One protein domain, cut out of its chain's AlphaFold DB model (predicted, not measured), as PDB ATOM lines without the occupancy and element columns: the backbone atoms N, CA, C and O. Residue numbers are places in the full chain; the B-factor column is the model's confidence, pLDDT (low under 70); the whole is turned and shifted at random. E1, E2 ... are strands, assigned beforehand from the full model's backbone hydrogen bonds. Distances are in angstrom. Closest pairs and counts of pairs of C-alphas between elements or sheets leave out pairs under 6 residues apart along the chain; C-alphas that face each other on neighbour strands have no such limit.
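What this domain is: This is residues 20 to 88 of the 193 residues of an uncharacterized protein of Chloroflexi bacterium RBG_13_48_10 (UniProt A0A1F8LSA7). With little regular structure, this is one long strand, E1, with E2 along one side and short E3 and E4 in turn along the other, while a long loop, residues 54 to 75, folds back. The printed part has 69 residues, no named helix, and strands E1 to E4 in chain order in a mixed branched sheet; under half of the residues are in named elements, class all strand. It is loose, radius of gyration of the C-alphas 13.8 A, spans 38 by 28 by 17 A.

Where its parts are: Find C-alpha 25 at (264.294, 180.570, 198.653); E1 runs 27.7 A to residue 34. Then come E2, residues 47 to 53, E3, residues 76 to 78, and E4, residues 83 to 86, ending at (284.326, 171.638, 207.005).

How they stand to each other: E1 and E2 form an antiparallel hairpin; N 26 and O 52, within hydrogen-bond range, are 2.9 A apart. On E1's other side, parallel to it, find E3, with N 27 and O 77 at 2.8 A, and E4, with N 33 and O 85 at 2.8 A.

The domain as a whole: The printed part has no cut. Links E1 to E2 and E2 to E3 are long. Low-confidence residues include 61 to 70.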
ATOM      1  N   SER A  20     258.987 176.162 193.397       54.34
ATOM      2  CA  SER A  20     259.908 177.297 193.201       54.34
ATOM      3  C   SER A  20     259.202 178.636 192.926       54.34
ATOM      4  O   SER A  20     259.827 179.702 193.001       54.34
ATOM      5  N   GLU A  21     257.903 178.605 192.618       57.72
ATOM      6  CA  GLU A  21     257.074 179.807 192.476       57.72
ATOM      7  C   GLU A  21     256.517 180.303 193.812       57.72
ATOM      8  O   GLU A  21     256.411 181.511 194.019       57.72
ATOM      9  N   THR A  22     256.232 179.394 194.747       64.12
ATOM     10  CA  THR A  22     255.678 179.728 196.068       64.12
ATOM     11  C   THR A  22     256.763 179.965 197.117       64.12
ATOM     12  O   THR A  22     256.571 180.794 198.007       64.12
ATOM     13  N   CYS A  23     257.909 179.284 197.005       70.62
ATOM     14  CA  CYS A  23     259.062 179.426 197.896       70.62
ATOM     15  C   CYS A  23     260.306 179.881 197.112       70.62
ATOM     16  O   CYS A  23     261.117 179.044 196.700       70.62
ATOM     17  N   PRO A  24     260.498 181.199 196.914       75.06
ATOM     18  CA  PRO A  24     261.631 181.748 196.169       75.06
ATOM     19  C   PRO A  24     262.994 181.525 196.832       75.06
ATOM     20  O   PRO A  24     264.015 181.785 196.197       75.06
ATOM     21  N   GLY A  25     263.045 181.029 198.069       79.06
ATOM     22  CA  GLY A  25     264.294 180.570 198.653       79.06
ATOM     23  C   GLY A  25     264.136 179.463 199.685       79.06
ATOM     24  O   GLY A  25     263.054 179.237 200.236       79.06
ATOM     25  N   ARG A  26     265.233 178.734 199.907       79.88
ATOM     26  CA  ARG A  26     265.290 177.590 200.823       79.88
ATOM     27  C   ARG A  26     266.508 177.670 201.739       79.88
ATOM     28  O   ARG A  26     267.646 177.804 201.277       79.88
ATOM     29  N   TYR A  27     266.252 177.527 203.033       80.06
ATOM     30  CA  TYR A  27     267.265 177.337 204.059       80.06
ATOM     31  C   TYR A  27     267.767 175.896 204.049       80.06
ATOM     32  O   TYR A  27     266.980 174.954 203.940       80.06
ATOM     33  N   ILE A  28     269.077 175.723 204.186       81.62
ATOM     34  CA  ILE A  28     269.723 174.413 204.264       81.62
ATOM     35  C   ILE A  28     270.353 174.276 205.648       81.62
ATOM     36  O   ILE A  28     271.121 175.164 206.030       81.62
ATOM     37  N   PRO A  29     270.054 173.202 206.402       80.38
ATOM     38  CA  PRO A  29     270.736 172.951 207.657       80.38
ATOM     39  C   PRO A  29     272.199 172.639 207.358       80.38
ATOM     40  O   PRO A  29     272.514 171.889 206.437       80.38
ATOM     41  N   ARG A  30     273.122 173.208 208.120       78.69
ATOM     42  CA  ARG A  30     274.551 172.940 207.977       78.69
ATOM     43  C   ARG A  30     275.000 171.966 209.054       78.69
ATOM     44  O   ARG A  30     274.838 172.257 210.235       78.69
ATOM     45  N   LYS A  31     275.593 170.836 208.661       78.25
ATOM     46  CA  LYS A  31     276.288 169.933 209.587       78.25
ATOM     47  C   LYS A  31     277.781 170.238 209.525       78.25
ATOM     48  O   LYS A  31     278.431 169.980 208.510       78.25
ATOM     49  N   SER A  32     278.296 170.827 210.597       79.31
ATOM     50  CA  SER A  32     279.685 171.275 210.666       79.31
ATOM     51  C   SER A  32     280.596 170.165 211.189       79.31
ATOM     52  O   SER A  32     280.283 169.504 212.181       79.31
ATOM     53  N   ASN A  33     281.732 169.979 210.524       76.75
ATOM     54  CA  ASN A  33     282.833 169.146 210.985       76.75
ATOM     55  C   ASN A  33     283.983 170.047 211.449       76.75
ATOM     56  O   ASN A  33     284.427 170.929 210.706       76.75
ATOM     57  N   PHE A  34     284.452 169.823 212.674       74.81
ATOM     58  CA  PHE A  34     285.590 170.519 213.256       74.81
ATOM     59  C   PHE A  34     286.689 169.503 213.564       74.81
ATOM     60  O   PHE A  34     286.515 168.646 214.430       74.81
ATOM     61  N   PHE A  35     287.793 169.576 212.813       70.94
ATOM     62  CA  PHE A  35     288.955 168.685 212.937       70.94
ATOM     63  C   PHE A  35     288.590 167.190 213.035       70.94
ATOM     64  O   PHE A  35     289.038 166.476 213.929       70.94
ATOM     65  N   GLY A  36     287.738 166.708 212.126       72.94
ATOM     66  CA  GLY A  36     287.354 165.295 212.041       72.94
ATOM     67  C   GLY A  36     286.195 164.890 212.954       72.94
ATOM     68  O   GLY A  36     285.735 163.752 212.880       72.94
ATOM     69  N   LYS A  37     285.662 165.805 213.769       77.44
ATOM     70  CA  LYS A  37     284.525 165.548 214.662       77.44
ATOM     71  C   LYS A  37     283.288 166.312 214.206       77.44
ATOM     72  O   LYS A  37     283.335 167.512 213.940       77.44
ATOM     73  N   TRP A  38     282.174 165.597 214.107       81.00
ATOM     74  CA  TRP A  38     280.871 166.188 213.820       81.00
ATOM     75  C   TRP A  38     280.343 166.891 215.062       81.00
ATOM     76  O   TRP A  38     280.364 166.313 216.145       81.00
ATOM     77  N   LEU A  39     279.887 168.128 214.892       75.56
ATOM     78  CA  LEU A  39     279.305 168.914 215.974       75.56
ATOM     79  C   LEU A  39     277.790 168.767 215.969       75.56
ATOM     80  O   LEU A  39     277.165 168.934 214.917       75.56
ATOM     81  N   GLU A  40     277.214 168.497 217.138       73.25
ATOM     82  CA  GLU A  40     275.764 168.356 217.304       73.25
ATOM     83  C   GLU A  40     275.174 169.399 218.259       73.25
ATOM     84  O   GLU A  40     273.997 169.733 218.124       73.25
ATOM     85  N   TYR A  41     275.977 169.954 219.176       73.19
ATOM     86  CA  TYR A  41     275.480 170.864 220.213       73.19
ATOM     87  C   TYR A  41     276.249 172.184 220.293       73.19
ATOM     88  O   TYR A  41     275.692 173.261 220.114       73.19
ATOM     89  N   GLY A  42     277.553 172.101 220.545       58.66
ATOM     90  CA  GLY A  42     278.478 173.211 220.747       58.66
ATOM     91  C   GLY A  42     278.840 173.966 219.478       58.66
ATOM     92  O   GLY A  42     279.710 174.830 219.521       58.66
ATOM     93  N   GLY A  43     278.191 173.668 218.358       60.66
ATOM     94  CA  GLY A  43     278.121 174.512 217.172       60.66
ATOM     95  C   GLY A  43     276.660 174.861 216.891       60.66
ATOM     96  O   GLY A  43     275.763 174.234 217.445       60.66
ATOM     97  N   PRO A  44     276.365 175.846 216.035       57.47
ATOM     98  CA  PRO A  44     274.993 176.033 215.603       57.47
ATOM     99  C   PRO A  44     274.602 174.765 214.812       57.47
ATOM    100  O   PRO A  44     275.152 174.475 213.750       57.47
ATOM    101  N   TYR A  45     273.738 173.933 215.386       57.00
ATOM    102  CA  TYR A  45     273.091 172.824 214.695       57.00
ATOM    103  C   TYR A  45     271.645 172.683 215.201       57.00
ATOM    104  O   TYR A  45     271.434 172.635 216.413       57.00
ATOM    105  N   PRO A  46     270.646 172.604 214.301       57.78
ATOM    106  CA  PRO A  46     270.746 172.887 212.868       57.78
ATOM    107  C   PRO A  46     270.951 174.393 212.610       57.78
ATOM    108  O   PRO A  46     270.089 175.211 212.914       57.78
ATOM    109  N   ASP A  47     272.094 174.760 212.023       70.06
ATOM    110  CA  ASP A  47     272.353 176.121 211.538       70.06
ATOM    111  C   ASP A  47     271.781 176.257 210.134       70.06
ATOM    112  O   ASP A  47     272.355 175.756 209.163       70.06
ATOM    113  N   TYR A  48     270.601 176.853 210.034       71.19
ATOM    114  CA  TYR A  48     269.919 177.041 208.765       71.19
ATOM    115  C   TYR A  48     270.489 178.255 208.040       71.19
ATOM    116  O   TYR A  48     270.299 179.392 208.461       71.19
ATOM    117  N   HIS A  49     271.161 178.022 206.912       73.25
ATOM    118  CA  HIS A  49     271.674 179.093 206.053       73.25
ATOM    119  C   HIS A  49     270.838 179.206 204.793       73.25
ATOM    120  O   HIS A  49     270.551 178.198 204.140       73.25
ATOM    121  N   LEU A  50     270.485 180.433 204.416       78.06
ATOM    122  CA  LEU A  50     269.863 180.673 203.128       78.06
ATOM    123  C   LEU A  50     270.914 180.472 202.028       78.06
ATOM    124  O   LEU A  50     271.856 181.248 201.905       78.06
ATOM    125  N   ARG A  51     270.776 179.391 201.255       78.06
ATOM    126  CA  ARG A  51     271.738 179.009 200.201       78.06
ATOM    127  C   ARG A  51     271.123 178.981 198.810       78.06
ATOM    128  O   ARG A  51     271.849 179.023 197.824       78.06
ATOM    129  N   LEU A  52     269.798 178.899 198.734       75.62
ATOM    130  CA  LEU A  52     269.058 178.897 197.483       75.62
ATOM    131  C   LEU A  52     268.132 180.104 197.486       75.62
ATOM    132  O   LEU A  52     267.222 180.168 198.309       75.62
ATOM    133  N   ALA A  53     268.368 181.037 196.571       77.69
ATOM    134  CA  ALA A  53     267.515 182.190 196.330       77.69
ATOM    135  C   ALA A  53     267.286 182.326 194.823       77.69
ATOM    136  O   ALA A  53     268.226 182.262 194.028       77.69
ATOM    137  N   ARG A  54     266.032 182.504 194.408       76.88
ATOM    138  CA  ARG A  54     265.677 182.730 193.006       76.88
ATOM    139  C   ARG A  54     266.178 184.110 192.572       76.88
ATOM    140  O   ARG A  54     266.014 185.109 193.283       76.88
ATOM    141  N   LYS A  55     266.792 184.172 191.386       76.12
ATOM    142  CA  LYS A  55     267.245 185.431 190.775       76.12
ATOM    143  C   LYS A  55     266.058 186.394 190.637       76.12
ATOM    144  O   LYS A  55     264.992 185.985 190.185       76.12
ATOM    145  N   GLY A  56     266.235 187.647 191.063       77.12
ATOM    146  CA  GLY A  56     265.185 188.677 191.032       77.12
ATOM    147  C   GLY A  56     264.122 188.579 192.137       77.12
ATOM    148  O   GLY A  56     263.170 189.351 192.126       77.12
ATOM    149  N   LYS A  57     264.254 187.647 193.092       77.69
ATOM    150  CA  LYS A  57     263.359 187.506 194.261       77.69
ATOM    151  C   LYS A  57     264.096 187.644 195.598       77.69
ATOM    152  O   LYS A  57     263.616 187.171 196.626       77.69
ATOM    153  N   HIS A  58     265.251 188.301 195.579       77.31
ATOM    154  CA  HIS A  58     266.031 188.619 196.766       77.31
ATOM    155  C   HIS A  58     266.669 190.004 196.650       77.31
ATOM    156  O   HIS A  58     266.888 190.489 195.539       77.31
ATOM    157  N   HIS A  59     266.985 190.613 197.791       77.00
ATOM    158  CA  HIS A  59     267.780 191.835 197.882       77.00
ATOM    159  C   HIS A  59     268.797 191.723 199.020       77.00
ATOM    160  O   HIS A  59     268.588 190.978 199.975       77.00
ATOM    161  N   TYR A  60     269.889 192.474 198.933       74.06
ATOM    162  CA  TYR A  60     270.860 192.590 200.017       74.06
ATOM    163  C   TYR A  60     270.586 193.870 200.804       74.06
ATOM    164  O   TYR A  60     270.225 194.892 200.216       74.06
ATOM    165  N   ASP A  61     270.729 193.815 202.126       69.94
ATOM    166  CA  ASP A  61     270.800 195.031 202.929       69.94
ATOM    167  C   ASP A  61     272.247 195.529 202.935       69.94
ATOM    168  O   ASP A  61     273.107 194.989 203.631       69.94
ATOM    169  N   LEU A  62     272.511 196.565 202.141       67.88
ATOM    170  CA  LEU A  62     273.842 197.159 202.000       67.88
ATOM    171  C   LEU A  62     274.347 197.812 203.299       67.88
ATOM    172  O   LEU A  62     275.525 198.144 203.395       67.88
ATOM    173  N   LYS A  63     273.484 197.988 204.312       60.72
ATOM    174  CA  LYS A  63     273.879 198.508 205.629       60.72
ATOM    175  C   LYS A  63     274.599 197.461 206.483       60.72
ATOM    176  O   LYS A  63     275.308 197.826 207.418       60.72
ATOM    177  N   ILE A  64     274.446 196.169 206.184       60.28
ATOM    178  CA  ILE A  64     275.040 195.076 206.963       60.28
ATOM    179  C   ILE A  64     276.308 194.583 206.258       60.28
ATOM    180  O   ILE A  64     276.312 193.537 205.614       60.28
ATOM    181  N   LYS A  65     277.420 195.313 206.416       55.91
ATOM    182  CA  LYS A  65     278.706 194.973 205.769       55.91
ATOM    183  C   LYS A  65     279.261 193.589 206.161       55.91
ATOM    184  O   LYS A  65     280.019 192.999 205.408       55.91
ATOM    185  N   VAL A  66     278.921 193.069 207.349       53.91
ATOM    186  CA  VAL A  66     279.525 191.831 207.902       53.91
ATOM    187  C   VAL A  66     278.744 190.560 207.545       53.91
ATOM    188  O   VAL A  66     279.310 189.467 207.544       53.91
ATOM    189  N   TYR A  67     277.448 190.676 207.258       57.62
ATOM    190  CA  TYR A  67     276.571 189.536 206.995       57.62
ATOM    191  C   TYR A  67     275.758 189.811 205.735       57.62
ATOM    192  O   TYR A  67     274.632 190.298 205.807       57.62
ATOM    193  N   GLU A  68     276.320 189.472 204.577       59.66
ATOM    194  CA  GLU A  68     275.605 189.491 203.298       59.66
ATOM    195  C   GLU A  68     274.600 188.328 203.229       59.66
ATOM    196  O   GLU A  68     274.750 187.372 202.468       59.66
ATOM    197  N   ILE A  69     273.577 188.365 204.082       65.50
ATOM    198  CA  ILE A  69     272.471 187.412 204.029       65.50
ATOM    199  C   ILE A  69     271.382 188.040 203.152       65.50
ATOM    200  O   ILE A  69     270.863 189.102 203.502       65.50
ATOM    201  N   PRO A  70     271.026 187.425 202.011       67.69
ATOM    202  CA  PRO A  70     269.995 187.969 201.142       67.69
ATOM    203  C   PRO A  70     268.621 187.892 201.817       67.69
ATOM    204  O   PRO A  70     268.210 186.845 202.315       67.69
ATOM    205  N   ASN A  71     267.875 188.988 201.782       72.81
ATOM    206  CA  ASN A  71     266.472 189.034 202.169       72.81
ATOM    207  C   ASN A  71     265.608 188.551 201.000       72.81
ATOM    208  O   ASN A  71     265.828 188.948 199.855       72.81
ATOM    209  N   LEU A  72     264.630 187.688 201.271       76.62
ATOM    210  CA  LEU A  72     263.752 187.105 200.252       76.62
ATOM    211  C   LEU A  72     262.403 187.815 200.191       76.62
ATOM    212  O   LEU A  72     261.804 188.125 201.218       76.62
ATOM    213  N   TYR A  73     261.872 187.958 198.978       68.38
ATOM    214  CA  TYR A  73     260.496 188.396 198.763       68.38
ATOM    215  C   TYR A  73     259.565 187.182 198.667       68.38
ATOM    216  O   TYR A  73     259.426 186.609 197.587       68.38
ATOM    217  N   GLY A  74     258.923 186.785 199.770       71.56
ATOM    218  CA  GLY A  74     257.919 185.711 199.791       71.56
ATOM    219  C   GLY A  74     258.161 184.646 200.862       71.56
ATOM    220  O   GLY A  74     258.901 184.868 201.819       71.56
ATOM    221  N   LYS A  75     257.513 183.479 200.722       76.25
ATOM    222  CA  LYS A  75     257.646 182.373 201.686       76.25
ATOM    223  C   LYS A  75     259.025 181.714 201.596       76.25
ATOM    224  O   LYS A  75     259.633 181.633 200.530       76.25
ATOM    225  N   VAL A  76     259.495 181.201 202.727       79.62
ATOM    226  CA  VAL A  76     260.784 180.510 202.844       79.62
ATOM    227  C   VAL A  76     260.571 179.021 203.086       79.62
ATOM    228  O   VAL A  76     259.757 178.630 203.921       79.62
ATOM    229  N   GLY A  77     261.298 178.184 202.346       80.31
ATOM    230  CA  GLY A  77     261.319 176.736 202.555       80.31
ATOM    231  C   GLY A  77     262.514 176.287 203.399       80.31
ATOM    232  O   GLY A  77     263.520 176.988 203.485       80.31
ATOM    233  N   TYR A  78     262.439 175.083 203.964       79.81
ATOM    234  CA  TYR A  78     263.544 174.442 204.684       79.81
ATOM    235  C   TYR A  78     263.847 173.081 204.054       79.81
ATOM    236  O   TYR A  78     262.944 172.277 203.818       79.81
ATOM    237  N   LEU A  79     265.117 172.828 203.745       81.19
ATOM    238  CA  LEU A  79     265.585 171.526 203.280       81.19
ATOM    239  C   LEU A  79     265.849 170.605 204.475       81.19
ATOM    240  O   LEU A  79     266.288 171.047 205.530       81.19
ATOM    241  N   LYS A  80     265.577 169.307 204.300       76.38
ATOM    242  CA  LYS A  80     265.787 168.292 205.347       76.38
ATOM    243  C   LYS A  80     267.229 167.778 205.388       76.38
ATOM    244  O   LYS A  80     267.735 167.444 206.452       76.38
ATOM    245  N   ASN A  81     267.882 167.718 204.229       78.62
ATOM    246  CA  ASN A  81     269.226 167.160 204.106       78.62
ATOM    247  C   ASN A  81     270.284 168.222 204.421       78.62
ATOM    248  O   ASN A  81     270.228 169.309 203.834       78.62
ATOM    249  N   PRO A  82     271.245 167.927 205.312       78.31
ATOM    250  CA  PRO A  82     272.240 168.902 205.695       78.31
ATOM    251  C   PRO A  82     273.337 169.070 204.647       78.31
ATOM    252  O   PRO A  82     273.820 168.105 204.054       78.31
ATOM    253  N   LEU A  83     273.792 170.308 204.487       78.75
ATOM    254  CA  LEU A  83     275.045 170.618 203.815       78.75
ATOM    255  C   LEU A  83     276.203 170.266 204.752       78.75
ATOM    256  O   LEU A  83     276.280 170.783 205.870       78.75
ATOM    257  N   ILE A  84     277.114 169.414 204.288       80.62
ATOM    258  CA  ILE A  84     278.361 169.126 204.999       80.62
ATOM    259  C   ILE A  84     279.285 170.335 204.867       80.62
ATOM    260  O   ILE A  84     279.579 170.781 203.758       80.62
ATOM    261  N   HIS A  85     279.750 170.855 205.998       77.88
ATOM    262  CA  HIS A  85     280.664 171.986 206.029       77.88
ATOM    263  C   HIS A  85     281.876 171.682 206.902       77.88
ATOM    264  O   HIS A  85     281.749 171.456 208.102       77.88
ATOM    265  N   TYR A  86     283.055 171.706 206.295       74.75
ATOM    266  CA  TYR A  86     284.326 171.638 207.005       74.75
ATOM    267  C   TYR A  86     284.715 173.060 207.396       74.75
ATOM    268  O   TYR A  86     284.812 173.914 206.519       74.75
ATOM    269  N   TRP A  87     284.842 173.330 208.698       68.50
ATOM    270  CA  TRP A  87     284.957 174.710 209.183       68.50
ATOM    271  C   TRP A  87     286.276 175.372 208.790       68.50
ATOM    272  O   TRP A  87     286.255 176.469 208.250       68.50
ATOM    273  N   TYR A  88     287.390 174.695 209.051       71.75
ATOM    274  CA  TYR A  88     288.740 175.119 208.689       71.75
ATOM    275  C   TYR A  88     289.576 173.859 208.473       71.75
ATOM    276  O   TYR A  88     289.373 172.866 209.181       71.75
TER     277      TYR A  88